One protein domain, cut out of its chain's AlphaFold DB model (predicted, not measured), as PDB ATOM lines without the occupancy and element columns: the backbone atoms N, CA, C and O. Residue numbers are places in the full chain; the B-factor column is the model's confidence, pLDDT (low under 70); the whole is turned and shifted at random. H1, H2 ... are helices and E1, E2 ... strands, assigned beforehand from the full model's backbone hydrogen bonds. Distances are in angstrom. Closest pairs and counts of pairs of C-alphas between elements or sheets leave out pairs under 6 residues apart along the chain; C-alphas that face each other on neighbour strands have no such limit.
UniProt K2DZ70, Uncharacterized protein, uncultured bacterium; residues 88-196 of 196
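What this domain is: This is residues 88 to 196 of the 196 residues of an uncharacterized protein of uncultured bacterium (UniProt K2DZ70). What shape do these atoms make? The core is a small closed barrel of five strands, E1 to E5, with the helix H2 across its outside over E4 and E5 and the short helix H3 on its wall at E1. H1 lies off the barrel and meets H2 at a corner. What is it built of? The printed part has 109 residues, with three named helices and five named strands in the order H1 H2 E1 E2 E3 H3 E4 E5, of mixed class; round the mixed ring run E1 E2 E3 E5 E4 and back to E1. How large is it? It is compact, with a radius of gyration of the C-alphas of 13.9 A and spans of 43 by 32 by 22 A.

Where its parts are: Where are the strands? E1 is residues 124 to 132, 21.0 A long, from C-alpha 124 at (130.241, 169.013, 159.548); E2 is residues 144 to 148 and E3 residues 152 to 157. E4 is residues 170 to 178, 22.0 A, and E5 residues 187 to 195, 20.4 A, ending at C-alpha 195 at (135.483, 159.970, 147.246). Where are the helices? H1 is residues 93 to 104, 16.2 A, from C-alpha 93 at (143.172, 183.378, 151.173); H2 is residues 112 to 121, 14.5 A, and H3 residues 163 to 166, 5.4 A.

How they stand to each other: How does the ring close? E1, E2 and E3 form a meander, each strand the antiparallel neighbour of the one before, with N 131 and O 145 at 2.7 A and N 146 and O 154 at 2.8 A. E3 and E5 are parallel, with N 188 and O 155 at 2.8 A; E5 and E4, a hairpin, have N 172 and O 194 at 2.8 A, and E4 and E1, antiparallel, have N 124 and O 175 at 2.7 A. E1 bends by 75 degrees at residue 128, and its pairing is staggered: residues 124 to 129 pair with E4, 129 to 132 with E2. Where do the helices stand? H2 is on the barrel, outside it, at a height over the sheet of 10.8 A; the closest C-alphas of H2 and E4, Gln 119 and Ser 176, are 6.1 A apart. H3 is also outside, at 6.6 A, and only just over E1, with 3 of its C-alphas; the C-alphas of Val 130 and Tyr 166, the closest, are 6.5 A apart. H1, not on the barrel, only just touches H2, with 3 pairs of C-alphas within 8 A, through residues 100 to 103 alone, about perpendicular at 86 degrees; the closest C-alphas, of Tyr 100 and Ile 112, are 6.7 A apart. What do the helix backbones show? Every O i to N i+4 pair is within hydrogen-bond range in H1 and H2; H3 is too short for such a pair.

The domain as a whole: How far does it reach? The two C-alphas farthest apart, of Asp 109 and Asn 150, are 44.3 A apart. Is it continuous and confident? The printed part has no cut; the link E1 to E2, 11 residues, is long. The mean pLDDT of the printed part is 84.6, and residue 88 is under 70.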
ATOM      1  N   LYS A  88     141.732 180.771 141.197       67.69
ATOM      2  CA  LYS A  88     140.410 180.955 141.822       67.69
ATOM      3  C   LYS A  88     140.403 180.615 143.316       67.69
ATOM      4  O   LYS A  88     139.750 181.289 144.094       67.69
ATOM      5  N   MET A  89     141.170 179.614 143.738       73.44
ATOM      6  CA  MET A  89     141.244 179.174 145.135       73.44
ATOM      7  C   MET A  89     142.101 180.107 145.995       73.44
ATOM      8  O   MET A  89     141.779 180.333 147.159       73.44
ATOM      9  N   LYS A  90     143.134 180.730 145.407       75.44
ATOM     10  CA  LYS A  90     143.948 181.765 146.070       75.44
ATOM     11  C   LYS A  90     143.151 183.024 146.410       75.44
ATOM     12  O   LYS A  90     143.454 183.701 147.386       75.44
ATOM     13  N   PHE A  91     142.092 183.313 145.651       80.88
ATOM     14  CA  PHE A  91     141.195 184.439 145.923       80.88
ATOM     15  C   PHE A  91     140.571 184.383 147.328       80.88
ATOM     16  O   PHE A  91     140.246 185.421 147.897       80.88
ATOM     17  N   TRP A  92     140.438 183.189 147.911       82.94
ATOM     18  CA  TRP A  92     139.848 182.992 149.235       82.94
ATOM     19  C   TRP A  92     140.840 183.156 150.393       82.94
ATOM     20  O   TRP A  92     140.413 183.257 151.542       82.94
ATOM     21  N   GLU A  93     142.149 183.230 150.126       83.00
ATOM     22  CA  GLU A  93     143.172 183.378 151.173       83.00
ATOM     23  C   GLU A  93     142.996 184.640 152.037       83.00
ATOM     24  O   GLU A  93     143.075 184.516 153.261       83.00
ATOM     25  N   PRO A  94     142.696 185.836 151.487       84.94
ATOM     26  CA  PRO A  94     142.491 187.031 152.307       84.94
ATOM     27  C   PRO A  94     141.281 186.914 153.242       84.94
ATOM     28  O   PRO A  94     141.306 187.433 154.359       84.94
ATOM     29  N   ILE A  95     140.229 186.215 152.805       84.38
ATOM     30  CA  ILE A  95     139.017 185.987 153.602       84.38
ATOM     31  C   ILE A  95     139.339 185.059 154.776       84.38
ATOM     32  O   ILE A  95     138.990 185.358 155.917       84.38
ATOM     33  N   GLU A  96     140.067 183.975 154.514       84.50
ATOM     34  CA  GLU A  96     140.528 183.047 155.550       84.50
ATOM     35  C   GLU A  96     141.492 183.721 156.535       84.50
ATOM     36  O   GLU A  96     141.372 183.521 157.743       84.50
ATOM     37  N   HIS A  97     142.392 184.583 156.053       85.56
ATOM     38  CA  HIS A  97     143.257 185.371 156.930       85.56
ATOM     39  C   HIS A  97     142.422 186.303 157.819       85.56
ATOM     40  O   HIS A  97     142.617 186.316 159.029       85.56
ATOM     41  N   SER A  98     141.424 187.006 157.276       85.75
ATOM     42  CA  SER A  98     140.549 187.865 158.087       85.75
ATOM     43  C   SER A  98     139.772 187.086 159.159       85.75
ATOM     44  O   SER A  98     139.563 187.600 160.265       85.75
ATOM     45  N   LEU A  99     139.340 185.860 158.850       86.31
ATOM     46  CA  LEU A  99     138.697 184.966 159.818       86.31
ATOM     47  C   LEU A  99     139.681 184.559 160.919       86.31
ATOM     48  O   LEU A  99     139.345 184.644 162.101       86.31
ATOM     49  N   TYR A 100     140.908 184.194 160.542       86.94
ATOM     50  CA  TYR A 100     141.973 183.888 161.492       86.94
ATOM     51  C   TYR A 100     142.297 185.084 162.396       86.94
ATOM     52  O   TYR A 100     142.335 184.911 163.609       86.94
ATOM     53  N   THR A 101     142.436 186.297 161.852       87.00
ATOM     54  CA  THR A 101     142.694 187.517 162.639       87.00
ATOM     55  C   THR A 101     141.603 187.755 163.682       87.00
ATOM     56  O   THR A 101     141.887 188.089 164.829       87.00
ATOM     57  N   THR A 102     140.343 187.532 163.308       87.50
ATOM     58  CA  THR A 102     139.221 187.639 164.253       87.50
ATOM     59  C   THR A 102     139.328 186.592 165.357       87.50
ATOM     60  O   THR A 102     139.113 186.899 166.526       87.50
ATOM     61  N   TRP A 103     139.694 185.360 165.006       85.12
ATOM     62  CA  TRP A 103     139.859 184.273 165.963       85.12
ATOM     63  C   TRP A 103     141.062 184.474 166.899       85.12
ATOM     64  O   TRP A 103     140.959 184.161 168.084       85.12
ATOM     65  N   THR A 104     142.170 185.057 166.421       88.62
ATOM     66  CA  THR A 104     143.339 185.372 167.263       88.62
ATOM     67  C   THR A 104     143.037 186.405 168.338       88.62
ATOM     68  O   THR A 104     143.644 186.347 169.402       88.62
ATOM     69  N   SER A 105     142.049 187.282 168.132       87.38
ATOM     70  CA  SER A 105     141.577 188.197 169.181       87.38
ATOM     71  C   SER A 105     141.044 187.458 170.413       87.38
ATOM     72  O   SER A 105     141.106 187.986 171.517       87.38
ATOM     73  N   PHE A 106     140.543 186.231 170.231       83.19
ATOM     74  CA  PHE A 106     140.086 185.356 171.314       83.19
ATOM     75  C   PHE A 106     141.156 184.339 171.750       83.19
ATOM     76  O   PHE A 106     141.008 183.694 172.784       83.19
ATOM     77  N   HIS A 107     142.238 184.192 170.977       82.12
ATOM     78  CA  HIS A 107     143.301 183.209 171.184       82.12
ATOM     79  C   HIS A 107     144.689 183.792 170.842       82.12
ATOM     80  O   HIS A 107     145.263 183.426 169.809       82.12
ATOM     81  N   PRO A 108     145.243 184.679 171.691       75.88
ATOM     82  CA  PRO A 108     146.408 185.502 171.346       75.88
ATOM     83  C   PRO A 108     147.712 184.731 171.059       75.88
ATOM     84  O   PRO A 108     148.577 185.268 170.376       75.88
ATOM     85  N   ASP A 109     147.836 183.463 171.464       82.00
ATOM     86  CA  ASP A 109     149.079 182.680 171.308       82.00
ATOM     87  C   ASP A 109     148.981 181.505 170.320       82.00
ATOM     88  O   ASP A 109     149.920 180.715 170.167       82.00
ATOM     89  N   LYS A 110     147.841 181.345 169.641       82.25
ATOM     90  CA  LYS A 110     147.619 180.198 168.754       82.25
ATOM     91  C   LYS A 110     147.985 180.515 167.303       82.25
ATOM     92  O   LYS A 110     147.628 181.554 166.742       82.25
ATOM     93  N   LYS A 111     148.665 179.573 166.644       87.88
ATOM     94  CA  LYS A 111     149.093 179.721 165.244       87.88
ATOM     95  C   LYS A 111     147.928 179.447 164.294       87.88
ATOM     96  O   LYS A 111     146.971 178.757 164.635       87.88
ATOM     97  N   ILE A 112     148.061 179.875 163.039       82.94
ATOM     98  CA  ILE A 112     147.063 179.598 161.990       82.94
ATOM     99  C   ILE A 112     146.800 178.097 161.786       82.94
ATOM    100  O   ILE A 112     145.702 177.686 161.420       82.94
ATOM    101  N   LYS A 113     147.792 177.245 162.078       85.94
ATOM    102  CA  LYS A 113     147.625 175.785 162.058       85.94
ATOM    103  C   LYS A 113     146.597 175.312 163.088       85.94
ATOM    104  O   LYS A 113     145.833 174.401 162.786       85.94
ATOM    105  N   ASP A 114     146.569 175.926 164.266       85.94
ATOM    106  CA  ASP A 114     145.655 175.556 165.348       85.94
ATOM    107  C   ASP A 114     144.228 176.013 165.045       85.94
ATOM    108  O   ASP A 114     143.293 175.254 165.282       85.94
ATOM    109  N   PHE A 115     144.068 177.175 164.400       86.50
ATOM    110  CA  PHE A 115     142.784 177.603 163.841       86.50
ATOM    111  C   PHE A 115     142.211 176.539 162.900       86.50
ATOM    112  O   PHE A 115     141.082 176.095 163.077       86.50
ATOM    113  N   TYR A 116     143.002 176.055 161.939       85.88
ATOM    114  CA  TYR A 116     142.526 175.027 161.013       85.88
ATOM    115  C   TYR A 116     142.207 173.687 161.680       85.88
ATOM    116  O   TYR A 116     141.262 173.030 161.254       85.88
ATOM    117  N   LYS A 117     142.949 173.294 162.721       86.44
ATOM    118  CA  LYS A 117     142.617 172.101 163.511       86.44
ATOM    119  C   LYS A 117     141.280 172.263 164.226       86.44
ATOM    120  O   LYS A 117     140.464 171.355 164.202       86.44
ATOM    121  N   GLU A 118     141.031 173.422 164.824       85.69
ATOM    122  CA  GLU A 118     139.752 173.715 165.475       85.69
ATOM    123  C   GLU A 118     138.594 173.729 164.466       85.69
ATOM    124  O   GLU A 118     137.517 173.204 164.742       85.69
ATOM    125  N   GLN A 119     138.826 174.261 163.263       85.94
ATOM    126  CA  GLN A 119     137.860 174.212 162.163       85.94
ATOM    127  C   GLN A 119     137.582 172.777 161.696       85.94
ATOM    128  O   GLN A 119     136.445 172.467 161.345       85.94
ATOM    129  N   GLU A 120     138.593 171.905 161.702       85.75
ATOM    130  CA  GLU A 120     138.454 170.486 161.372       85.75
ATOM    131  C   GLU A 120     137.696 169.709 162.456       85.75
ATOM    132  O   GLU A 120     136.843 168.887 162.129       85.75
ATOM    133  N   ILE A 121     137.949 170.003 163.735       85.62
ATOM    134  CA  ILE A 121     137.229 169.402 164.869       85.62
ATOM    135  C   ILE A 121     135.743 169.780 164.828       85.62
ATOM    136  O   ILE A 121     134.886 168.930 165.048       85.62
ATOM    137  N   ASN A 122     135.436 171.035 164.494       84.69
ATOM    138  CA  ASN A 122     134.066 171.534 164.363       84.69
ATOM    139  C   ASN A 122     133.465 171.317 162.960       84.69
ATOM    140  O   ASN A 122     132.439 171.917 162.628       84.69
ATOM    141  N   ALA A 123     134.099 170.511 162.104       89.12
ATOM    142  CA  ALA A 123     133.628 170.299 160.744       89.12
ATOM    143  C   ALA A 123     132.378 169.408 160.710       89.12
ATOM    144  O   ALA A 123     132.311 168.343 161.324       89.12
ATOM    145  N   LEU A 124     131.399 169.815 159.907       88.56
ATOM    146  CA  LEU A 124     130.241 169.013 159.548       88.56
ATOM    147  C   LEU A 124     130.593 168.097 158.381       88.56
ATOM    148  O   LEU A 124     131.367 168.448 157.496       88.56
ATOM    149  N   THR A 125     129.990 166.914 158.352       90.56
ATOM    150  CA  THR A 125     130.167 165.982 157.240       90.56
ATOM    151  C   THR A 125     128.958 166.054 156.320       90.56
ATOM    152  O   THR A 125     127.848 165.736 156.740       90.56
ATOM    153  N   ILE A 126     129.173 166.450 155.068       89.44
ATOM    154  CA  ILE A 126     128.131 166.510 154.039       89.44
ATOM    155  C   ILE A 126     128.488 165.591 152.876       89.44
ATOM    156  O   ILE A 126     129.658 165.418 152.553       89.44
ATOM    157  N   SER A 127     127.492 164.989 152.235       89.88
ATOM    158  CA  SER A 127     127.694 164.150 151.054       89.88
ATOM    159  C   SER A 127     126.869 164.666 149.887       89.88
ATOM    160  O   SER A 127     125.729 165.101 150.054       89.88
ATOM    161  N   GLY A 128     127.454 164.636 148.695       89.31
ATOM    162  CA  GLY A 128     126.797 165.170 147.512       89.31
ATOM    163  C   GLY A 128     127.652 165.095 146.261       89.31
ATOM    164  O   GLY A 128     128.750 164.541 146.269       89.31
ATOM    165  N   VAL A 129     127.120 165.647 145.177       90.44
ATOM    166  CA  VAL A 129     127.844 165.798 143.910       90.44
ATOM    167  C   VAL A 129     128.390 167.216 143.833       90.44
ATOM    168  O   VAL A 129     127.648 168.168 144.082       90.44
ATOM    169  N   VAL A 130     129.682 167.361 143.532       90.19
ATOM    170  CA  VAL A 130     130.316 168.677 143.366       90.19
ATOM    171  C   VAL A 130     130.082 169.184 141.949       90.19
ATOM    172  O   VAL A 130     130.398 168.512 140.972       90.19
ATOM    173  N   GLU A 131     129.579 170.402 141.841       88.12
ATOM    174  CA  GLU A 131     129.322 171.120 140.603       88.12
ATOM    175  C   GLU A 131     130.136 172.417 140.571       88.12
ATOM    176  O   GLU A 131     130.356 173.080 141.588       88.12
ATOM    177  N   SER A 132     130.590 172.800 139.380       86.44
ATOM    178  CA  SER A 132     131.253 174.088 139.171       86.44
ATOM    179  C   SER A 132     130.207 175.189 139.042       86.44
ATOM    180  O   SER A 132     129.284 175.079 138.231       86.44
ATOM    181  N   TYR A 133     130.345 176.267 139.814       82.88
ATOM    182  CA  TYR A 133     129.428 177.396 139.736       82.88
ATOM    183  C   TYR A 133     129.959 178.452 138.766       82.88
ATOM    184  O   TYR A 133     130.921 179.173 139.037       82.88
ATOM    185  N   THR A 134     129.321 178.542 137.600       77.38
ATOM    186  CA  THR A 134     129.755 179.400 136.486       77.38
ATOM    187  C   THR A 134     129.120 180.790 136.487       77.38
ATOM    188  O   THR A 134     129.504 181.637 135.679       77.38
ATOM    189  N   GLN A 135     128.166 181.066 137.381       76.50
ATOM    190  CA  GLN A 135     127.481 182.357 137.393       76.50
ATOM    191  C   GLN A 135     128.395 183.459 137.950       76.50
ATOM    192  O   GLN A 135     128.981 183.340 139.029       76.50
ATOM    193  N   SER A 136     128.502 184.561 137.206       72.19
ATOM    194  CA  SER A 136     129.316 185.725 137.576       72.19
ATOM    195  C   SER A 136     128.499 186.712 138.406       72.19
ATOM    196  O   SER A 136     128.070 187.757 137.927       72.19
ATOM    197  N   ILE A 137     128.256 186.349 139.661       79.00
ATOM    198  CA  ILE A 137     127.582 187.189 140.657       79.00
ATOM    199  C   ILE A 137     128.600 187.881 141.576       79.00
ATOM    200  O   ILE A 137     129.610 187.294 141.976       79.00
ATOM    201  N   LYS A 138     128.332 189.147 141.923       71.31
ATOM    202  CA  LYS A 138     129.158 189.926 142.859       71.31
ATOM    203  C   LYS A 138     129.036 189.333 144.271       71.31
ATOM    204  O   LYS A 138     127.936 188.995 144.694       71.31
ATOM    205  N   ASN A 139     130.153 189.236 144.996       73.38
ATOM    206  CA  ASN A 139     130.232 188.719 146.374       73.38
ATOM    207  C   ASN A 139     129.750 187.272 146.564       73.38
ATOM    208  O   ASN A 139     129.254 186.929 147.642       73.38
ATOM    209  N   LYS A 140     129.907 186.421 145.541       80.50
ATOM    210  CA  LYS A 140     129.607 184.995 145.682       80.50
ATOM    211  C   LYS A 140     130.342 184.402 146.889       80.50
ATOM    212  O   LYS A 140     131.470 184.815 147.142       80.50
ATOM    213  N   PRO A 141     129.729 183.459 147.613       77.81
ATOM    214  CA  PRO A 141     130.302 182.870 148.822       77.81
ATOM    215  C   PRO A 141     131.143 181.608 148.545       77.81
ATOM    216  O   PRO A 141     131.748 181.060 149.461       77.81
ATOM    217  N   GLY A 142     131.193 181.144 147.289       82.56
ATOM    218  CA  GLY A 142     132.025 180.028 146.839       82.56
ATOM    219  C   GLY A 142     132.103 179.932 145.310       82.56
ATOM    220  O   GLY A 142     131.313 180.553 144.594       82.56
ATOM    221  N   ASP A 143     133.075 179.166 144.809       81.69
ATOM    222  CA  ASP A 143     133.259 178.882 143.371       81.69
ATOM    223  C   ASP A 143     132.588 177.583 142.920       81.69
ATOM    224  O   ASP A 143     132.390 177.357 141.726       81.69
ATOM    225  N   TYR A 144     132.250 176.723 143.873       87.38
ATOM    226  CA  TYR A 144     131.675 175.414 143.627       87.38
ATOM    227  C   TYR A 144     130.386 175.279 144.427       87.38
ATOM    228  O   TYR A 144     130.182 175.957 145.436       87.38
ATOM    229  N   ILE A 145     129.512 174.396 143.970       89.25
ATOM    230  CA  ILE A 145     128.293 174.024 144.676       89.25
ATOM    231  C   ILE A 145     128.341 172.527 144.923       89.25
ATOM    232  O   ILE A 145     128.780 171.766 144.074       89.25
ATOM    233  N   VAL A 146     127.879 172.090 146.084       90.25
ATOM    234  CA  VAL A 146     127.587 170.684 146.341       90.25
ATOM    235  C   VAL A 146     126.081 170.492 146.389       90.25
ATOM    236  O   VAL A 146     125.368 171.225 147.077       90.25
ATOM    237  N   GLN A 147     125.598 169.506 145.641       87.88
ATOM    238  CA  GLN A 147     124.202 169.107 145.640       87.88
ATOM    239  C   GLN A 147     123.994 167.955 146.630       87.88
ATOM    240  O   GLN A 147     124.462 166.834 146.411       87.88
ATOM    241  N   LEU A 148     123.293 168.238 147.729       85.06
ATOM    242  CA  LEU A 148     122.901 167.264 148.745       85.06
ATOM    243  C   LEU A 148     121.525 166.687 148.368       85.06
ATOM    244  O   LEU A 148     120.477 167.213 148.746       85.06
ATOM    245  N   GLY A 149     121.519 165.603 147.594       80.06
ATOM    246  CA  GLY A 149     120.284 164.947 147.148       80.06
ATOM    247  C   GLY A 149     119.591 165.686 145.998       80.06
ATOM    248  O   GLY A 149     120.243 166.081 145.037       80.06
ATOM    249  N   ASN A 150     118.264 165.854 146.059       72.00
ATOM    250  CA  ASN A 150     117.491 166.366 144.914       72.00
ATOM    251  C   ASN A 150     117.276 167.889 144.912       72.00
ATOM    252  O   ASN A 150     117.087 168.462 143.844       72.00
ATOM    253  N   THR A 151     117.301 168.553 146.070       74.50
ATOM    254  CA  THR A 151     116.890 169.969 146.191       74.50
ATOM    255  C   THR A 151     117.857 170.844 146.976       74.50
ATOM    256  O   THR A 151     117.910 172.050 146.738       74.50
ATOM    257  N   ASN A 152     118.646 170.270 147.886       86.12
ATOM    258  CA  ASN A 152     119.537 171.055 148.728       86.12
ATOM    259  C   ASN A 152     120.856 171.313 148.007       86.12
ATOM    260  O   ASN A 152     121.514 170.395 147.519       86.12
ATOM    261  N   LYS A 153     121.250 172.582 147.969       89.44
ATOM    262  CA  LYS A 153     122.530 173.035 147.433       89.44
ATOM    263  C   LYS A 153     123.285 173.768 148.525       89.44
ATOM    264  O   LYS A 153     122.673 174.350 149.419       89.44
ATOM    265  N   ALA A 154     124.605 173.730 148.457       88.50
ATOM    266  CA  ALA A 154     125.462 174.525 149.317       88.50
ATOM    267  C   ALA A 154     126.669 175.025 148.534       88.50
ATOM    268  O   ALA A 154     127.227 174.287 147.725       88.50
ATOM    269  N   TYR A 155     127.075 176.263 148.778       89.75
ATOM    270  CA  TYR A 155     128.297 176.807 148.209       89.75
ATOM    271  C   TYR A 155     129.500 176.259 148.959       89.75
ATOM    272  O   TYR A 155     129.498 176.186 150.188       89.75
ATOM    273  N   ILE A 156     130.537 175.893 148.220       90.38
ATOM    274  CA  ILE A 156     131.788 175.428 148.790       90.38
ATOM    275  C   ILE A 156     132.968 176.148 148.151       90.38
ATOM    276  O   ILE A 156     132.973 176.490 146.963       90.38
ATOM    277  N   TYR A 157     133.998 176.347 148.957       89.50
ATOM    278  CA  TYR A 157     135.314 176.739 148.487       89.50
ATOM    279  C   TYR A 157     136.388 176.052 149.325       89.50
ATOM    280  O   TYR A 157     136.141 175.545 150.423       89.50
ATOM    281  N   SER A 158     137.597 176.017 148.785       86.69
ATOM    282  CA  SER A 158     138.782 175.568 149.500       86.69
ATOM    283  C   SER A 158     139.975 176.375 149.018       86.69
ATOM    284  O   SER A 158     140.049 176.738 147.846       86.69
ATOM    285  N   SER A 159     140.905 176.641 149.926       82.94
ATOM    286  CA  SER A 159     142.222 177.200 149.614       82.94
ATOM    287  C   SER A 159     143.323 176.136 149.635       82.94
ATOM    288  O   SER A 159     144.443 176.410 149.223       82.94
ATOM    289  N   LYS A 160     143.024 174.920 150.117       78.38
ATOM    290  CA  LYS A 160     144.015 173.852 150.335       78.38
ATOM    291  C   LYS A 160     143.851 172.668 149.395       78.38
ATOM    292  O   LYS A 160     144.828 171.977 149.122       78.38
ATOM    293  N   ILE A 161     142.625 172.411 148.948       82.19
ATOM    294  CA  ILE A 161     142.274 171.228 148.163       82.19
ATOM    295  C   ILE A 161     141.764 171.675 146.802       82.19
ATOM    296  O   ILE A 161     140.907 172.556 146.712       82.19
ATOM    297  N   ASP A 162     142.265 171.034 145.749       81.31
ATOM    298  CA  ASP A 162     141.772 171.275 144.403       81.31
ATOM    299  C   ASP A 162     140.412 170.592 144.196       81.31
ATOM    300  O   ASP A 162     140.314 169.404 143.898       81.31
ATOM    301  N   LEU A 163     139.342 171.365 144.371       82.50
ATOM    302  CA  LEU A 163     137.962 170.955 144.109       82.50
ATOM    303  C   LEU A 163     137.700 170.634 142.632       82.50
ATOM    304  O   LEU A 163     136.730 169.939 142.334       82.50
ATOM    305  N   ASN A 164     138.544 171.103 141.707       82.94
ATOM    306  CA  ASN A 164     138.331 170.911 140.274       82.94
ATOM    307  C   ASN A 164     138.410 169.428 139.865       82.94
ATOM    308  O   ASN A 164     137.681 168.986 138.982       82.94
ATOM    309  N   GLU A 165     139.233 168.634 140.554       83.62
ATOM    310  CA  GLU A 165     139.400 167.194 140.288       83.62
ATOM    311  C   GLU A 165     138.196 166.336 140.720       83.62
ATOM    312  O   GLU A 165     138.065 165.165 140.327       83.62
ATOM    313  N   TYR A 166     137.326 166.912 141.551       83.88
ATOM    314  CA  TYR A 166     136.175 166.246 142.154       83.88
ATOM    315  C   TYR A 166     134.841 166.712 141.564       83.88
ATOM    316  O   TYR A 166     133.793 166.206 141.961       83.88
ATOM    317  N   VAL A 167     134.868 167.626 140.589       86.88
ATOM    318  CA  VAL A 167     133.669 168.059 139.863       86.88
ATOM    319  C   VAL A 167     133.032 166.858 139.157       86.88
ATOM    320  O   VAL A 167     133.704 166.088 138.474       86.88
ATOM    321  N   GLY A 168     131.726 166.680 139.348       84.38
ATOM    322  CA  GLY A 168     130.931 165.581 138.801       84.38
ATOM    323  C   GLY A 168     131.019 164.266 139.582       84.38
ATOM    324  O   GLY A 168     130.301 163.326 139.251       84.38
ATOM    325  N   LYS A 169     131.856 164.174 140.624       87.75
ATOM    326  CA  LYS A 169     131.963 162.973 141.465       87.75
ATOM    327  C   LYS A 169     131.092 163.097 142.706       87.75
ATOM    328  O   LYS A 169     130.918 164.184 143.262       87.75
ATOM    329  N   LYS A 170     130.577 161.956 143.166       89.06
ATOM    330  CA  LYS A 170     129.932 161.850 144.471       89.06
ATOM    331  C   LYS A 170     131.016 161.786 145.540       89.06
ATOM    332  O   LYS A 170     131.870 160.904 145.523       89.06
ATOM    333  N   VAL A 171     131.003 162.752 146.444       90.25
ATOM    334  CA  VAL A 171     132.027 162.903 147.474       90.25
ATOM    335  C   VAL A 171     131.387 163.152 148.827       90.25
ATOM    336  O   VAL A 171     130.285 163.697 148.944       90.25
ATOM    337  N   LYS A 172     132.105 162.746 149.864       91.06
ATOM    338  CA  LYS A 172     131.832 163.048 151.257       91.06
ATOM    339  C   LYS A 172     132.854 164.088 151.708       91.06
ATOM    340  O   LYS A 172     134.057 163.861 151.667       91.06
ATOM    341  N   LEU A 173     132.366 165.261 152.076       90.06
ATOM    342  CA  LEU A 173     133.162 166.432 152.409       90.06
ATOM    343  C   LEU A 173     133.079 166.680 153.913       90.06
ATOM    344  O   LEU A 173     131.984 166.696 154.479       90.06
ATOM    345  N   LYS A 174     134.224 166.938 154.545       91.25
ATOM    346  CA  LYS A 174     134.271 167.597 155.852       91.25
ATOM    347  C   LYS A 174     134.350 169.094 155.620       91.25
ATOM    348  O   LYS A 174     135.235 169.569 154.903       91.25
ATOM    349  N   VAL A 175     133.391 169.819 156.181       91.44
ATOM    350  CA  VAL A 175     133.186 171.226 155.875       91.44
ATOM    351  C   VAL A 175     132.903 172.060 157.116       91.44
ATOM    352  O   VAL A 175     132.184 171.638 158.015       91.44
ATOM    353  N   SER A 176     133.434 173.275 157.153       89.62
ATOM    354  CA  SER A 176     133.196 174.234 158.234       89.62
ATOM    355  C   SER A 176     132.279 175.355 157.732       89.62
ATOM    356  O   SER A 176     132.469 175.825 156.607       89.62
ATOM    357  N   PRO A 177     131.284 175.807 158.515       88.12
ATOM    358  CA  PRO A 177     130.362 176.856 158.087       88.12
ATOM    359  C   PRO A 177     131.094 178.177 157.843       88.12
ATOM    360  O   PRO A 177     132.067 178.519 158.528       88.12
ATOM    361  N   ARG A 178     130.629 178.919 156.837       88.69
ATOM    362  CA  ARG A 178     131.181 180.218 156.455       88.69
ATOM    363  C   ARG A 178     130.084 181.262 156.254       88.69
ATOM    364  O   ARG A 178     128.952 180.908 155.917       88.69
ATOM    365  N   PRO A 179     130.410 182.556 156.447       83.44
ATOM    366  CA  PRO A 179     129.495 183.638 156.126       83.44
ATOM    367  C   PRO A 179     129.072 183.565 154.661       83.44
ATOM    368  O   PRO A 179     129.901 183.501 153.756       83.44
ATOM    369  N   ASN A 180     127.763 183.571 154.443       83.06
ATOM    370  CA  ASN A 180     127.161 183.331 153.140       83.06
ATOM    371  C   ASN A 180     126.678 184.617 152.450       83.06
ATOM    372  O   ASN A 180     125.910 184.541 151.507       83.06
ATOM    373  N   ASN A 181     127.043 185.808 152.938       81.56
ATOM    374  CA  ASN A 181     126.656 187.098 152.340       81.56
ATOM    375  C   ASN A 181     125.150 187.221 151.975       81.56
ATOM    376  O   ASN A 181     124.812 187.846 150.974       81.56
ATOM    377  N   ASN A 182     124.252 186.620 152.770       78.00
ATOM    378  CA  ASN A 182     122.795 186.548 152.543       78.00
ATOM    379  C   ASN A 182     122.344 185.840 151.247       78.00
ATOM    380  O   ASN A 182     121.268 186.126 150.725       78.00
ATOM    381  N   PHE A 183     123.130 184.898 150.721       83.12
ATOM    382  CA  PHE A 183     122.702 184.052 149.606       83.12
ATOM    383  C   PHE A 183     121.692 182.971 150.041       83.12
ATOM    384  O   PHE A 183     121.568 182.631 151.216       83.12
ATOM    385  N   ALA A 184     120.969 182.400 149.070       81.00
ATOM    386  CA  ALA A 184     119.886 181.440 149.315       81.00
ATOM    387  C   ALA A 184     120.342 180.082 149.892       81.00
ATOM    388  O   ALA A 184     119.549 179.384 150.517       81.00
ATOM    389  N   PHE A 185     121.604 179.696 149.683       86.94
ATOM    390  CA  PHE A 185     122.151 178.397 150.091       86.94
ATOM    391  C   PHE A 185     123.347 178.580 151.009       86.94
ATOM    392  O   PHE A 185     124.137 179.467 150.715       86.94
ATOM    393  N   PRO A 186     123.536 177.757 152.054       88.94
ATOM    394  CA  PRO A 186     124.646 177.911 152.990       88.94
ATOM    395  C   PRO A 186     126.006 177.794 152.296       88.94
ATOM    396  O   PRO A 186     126.136 177.115 151.278       88.94
ATOM    397  N   ALA A 187     127.018 178.432 152.882       90.44
ATOM    398  CA  ALA A 187     128.388 178.396 152.398       90.44
ATOM    399  C   ALA A 187     129.290 177.638 153.365       90.44
ATOM    400  O   ALA A 187     129.194 177.809 154.585       90.44
ATOM    401  N   TYR A 188     130.199 176.839 152.816       91.06
ATOM    402  CA  TYR A 188     131.127 176.047 153.598       91.06
ATOM    403  C   TYR A 188     132.558 176.085 153.058       91.06
ATOM    404  O   TYR A 188     132.806 176.155 151.855       91.06
ATOM    405  N   PHE A 189     133.512 175.982 153.979       90.00
ATOM    406  CA  PHE A 189     134.922 175.769 153.685       90.00
ATOM    407  C   PHE A 189     135.251 174.280 153.760       90.00
ATOM    408  O   PHE A 189     134.962 173.641 154.771       90.00
ATOM    409  N   VAL A 190     135.867 173.726 152.719       89.75
ATOM    410  CA  VAL A 190     136.205 172.298 152.660       89.75
ATOM    411  C   VAL A 190     137.576 172.044 153.281       89.75
ATOM    412  O   VAL A 190     138.590 172.544 152.784       89.75
ATOM    413  N   THR A 191     137.598 171.228 154.337       86.94
ATOM    414  CA  THR A 191     138.816 170.809 155.047       86.94
ATOM    415  C   THR A 191     139.340 169.457 154.575       86.94
ATOM    416  O   THR A 191     140.551 169.271 154.536       86.94
ATOM    417  N   SER A 192     138.454 168.530 154.197       86.44
ATOM    418  CA  SER A 192     138.819 167.201 153.692       86.44
ATOM    419  C   SER A 192     137.762 166.648 152.732       86.44
ATOM    420  O   SER A 192     136.577 166.974 152.853       86.44
ATOM    421  N   ILE A 193     138.196 165.817 151.780       87.69
ATOM    422  CA  ILE A 193     137.364 165.204 150.737       87.69
ATOM    423  C   ILE A 193     137.639 163.704 150.698       87.69
ATOM    424  O   ILE A 193     138.775 163.280 150.506       87.69
ATOM    425  N   GLU A 194     136.580 162.910 150.810       88.19
ATOM    426  CA  GLU A 194     136.585 161.463 150.622       88.19
ATOM    427  C   GLU A 194     135.711 161.133 149.403       88.19
ATOM    428  O   GLU A 194     134.557 161.558 149.322       88.19
ATOM    429  N   VAL A 195     136.254 160.410 148.423       84.31
ATOM    430  CA  VAL A 195     135.483 159.970 147.246       84.31
ATOM    431  C   VAL A 195     134.693 158.717 147.612       84.31
ATOM    432  O   VAL A 195     135.248 157.824 148.252       84.31
ATOM    433  N   GLN A 196     133.414 158.678 147.226       72.56
ATOM    434  CA  GLN A 196     132.517 157.547 147.468       72.56
ATOM    435  C   GLN A 196     132.364 156.670 146.225       72.56
ATOM    436  O   GLN A 196     132.337 157.234 145.108       72.56
TER     437      GLN A 196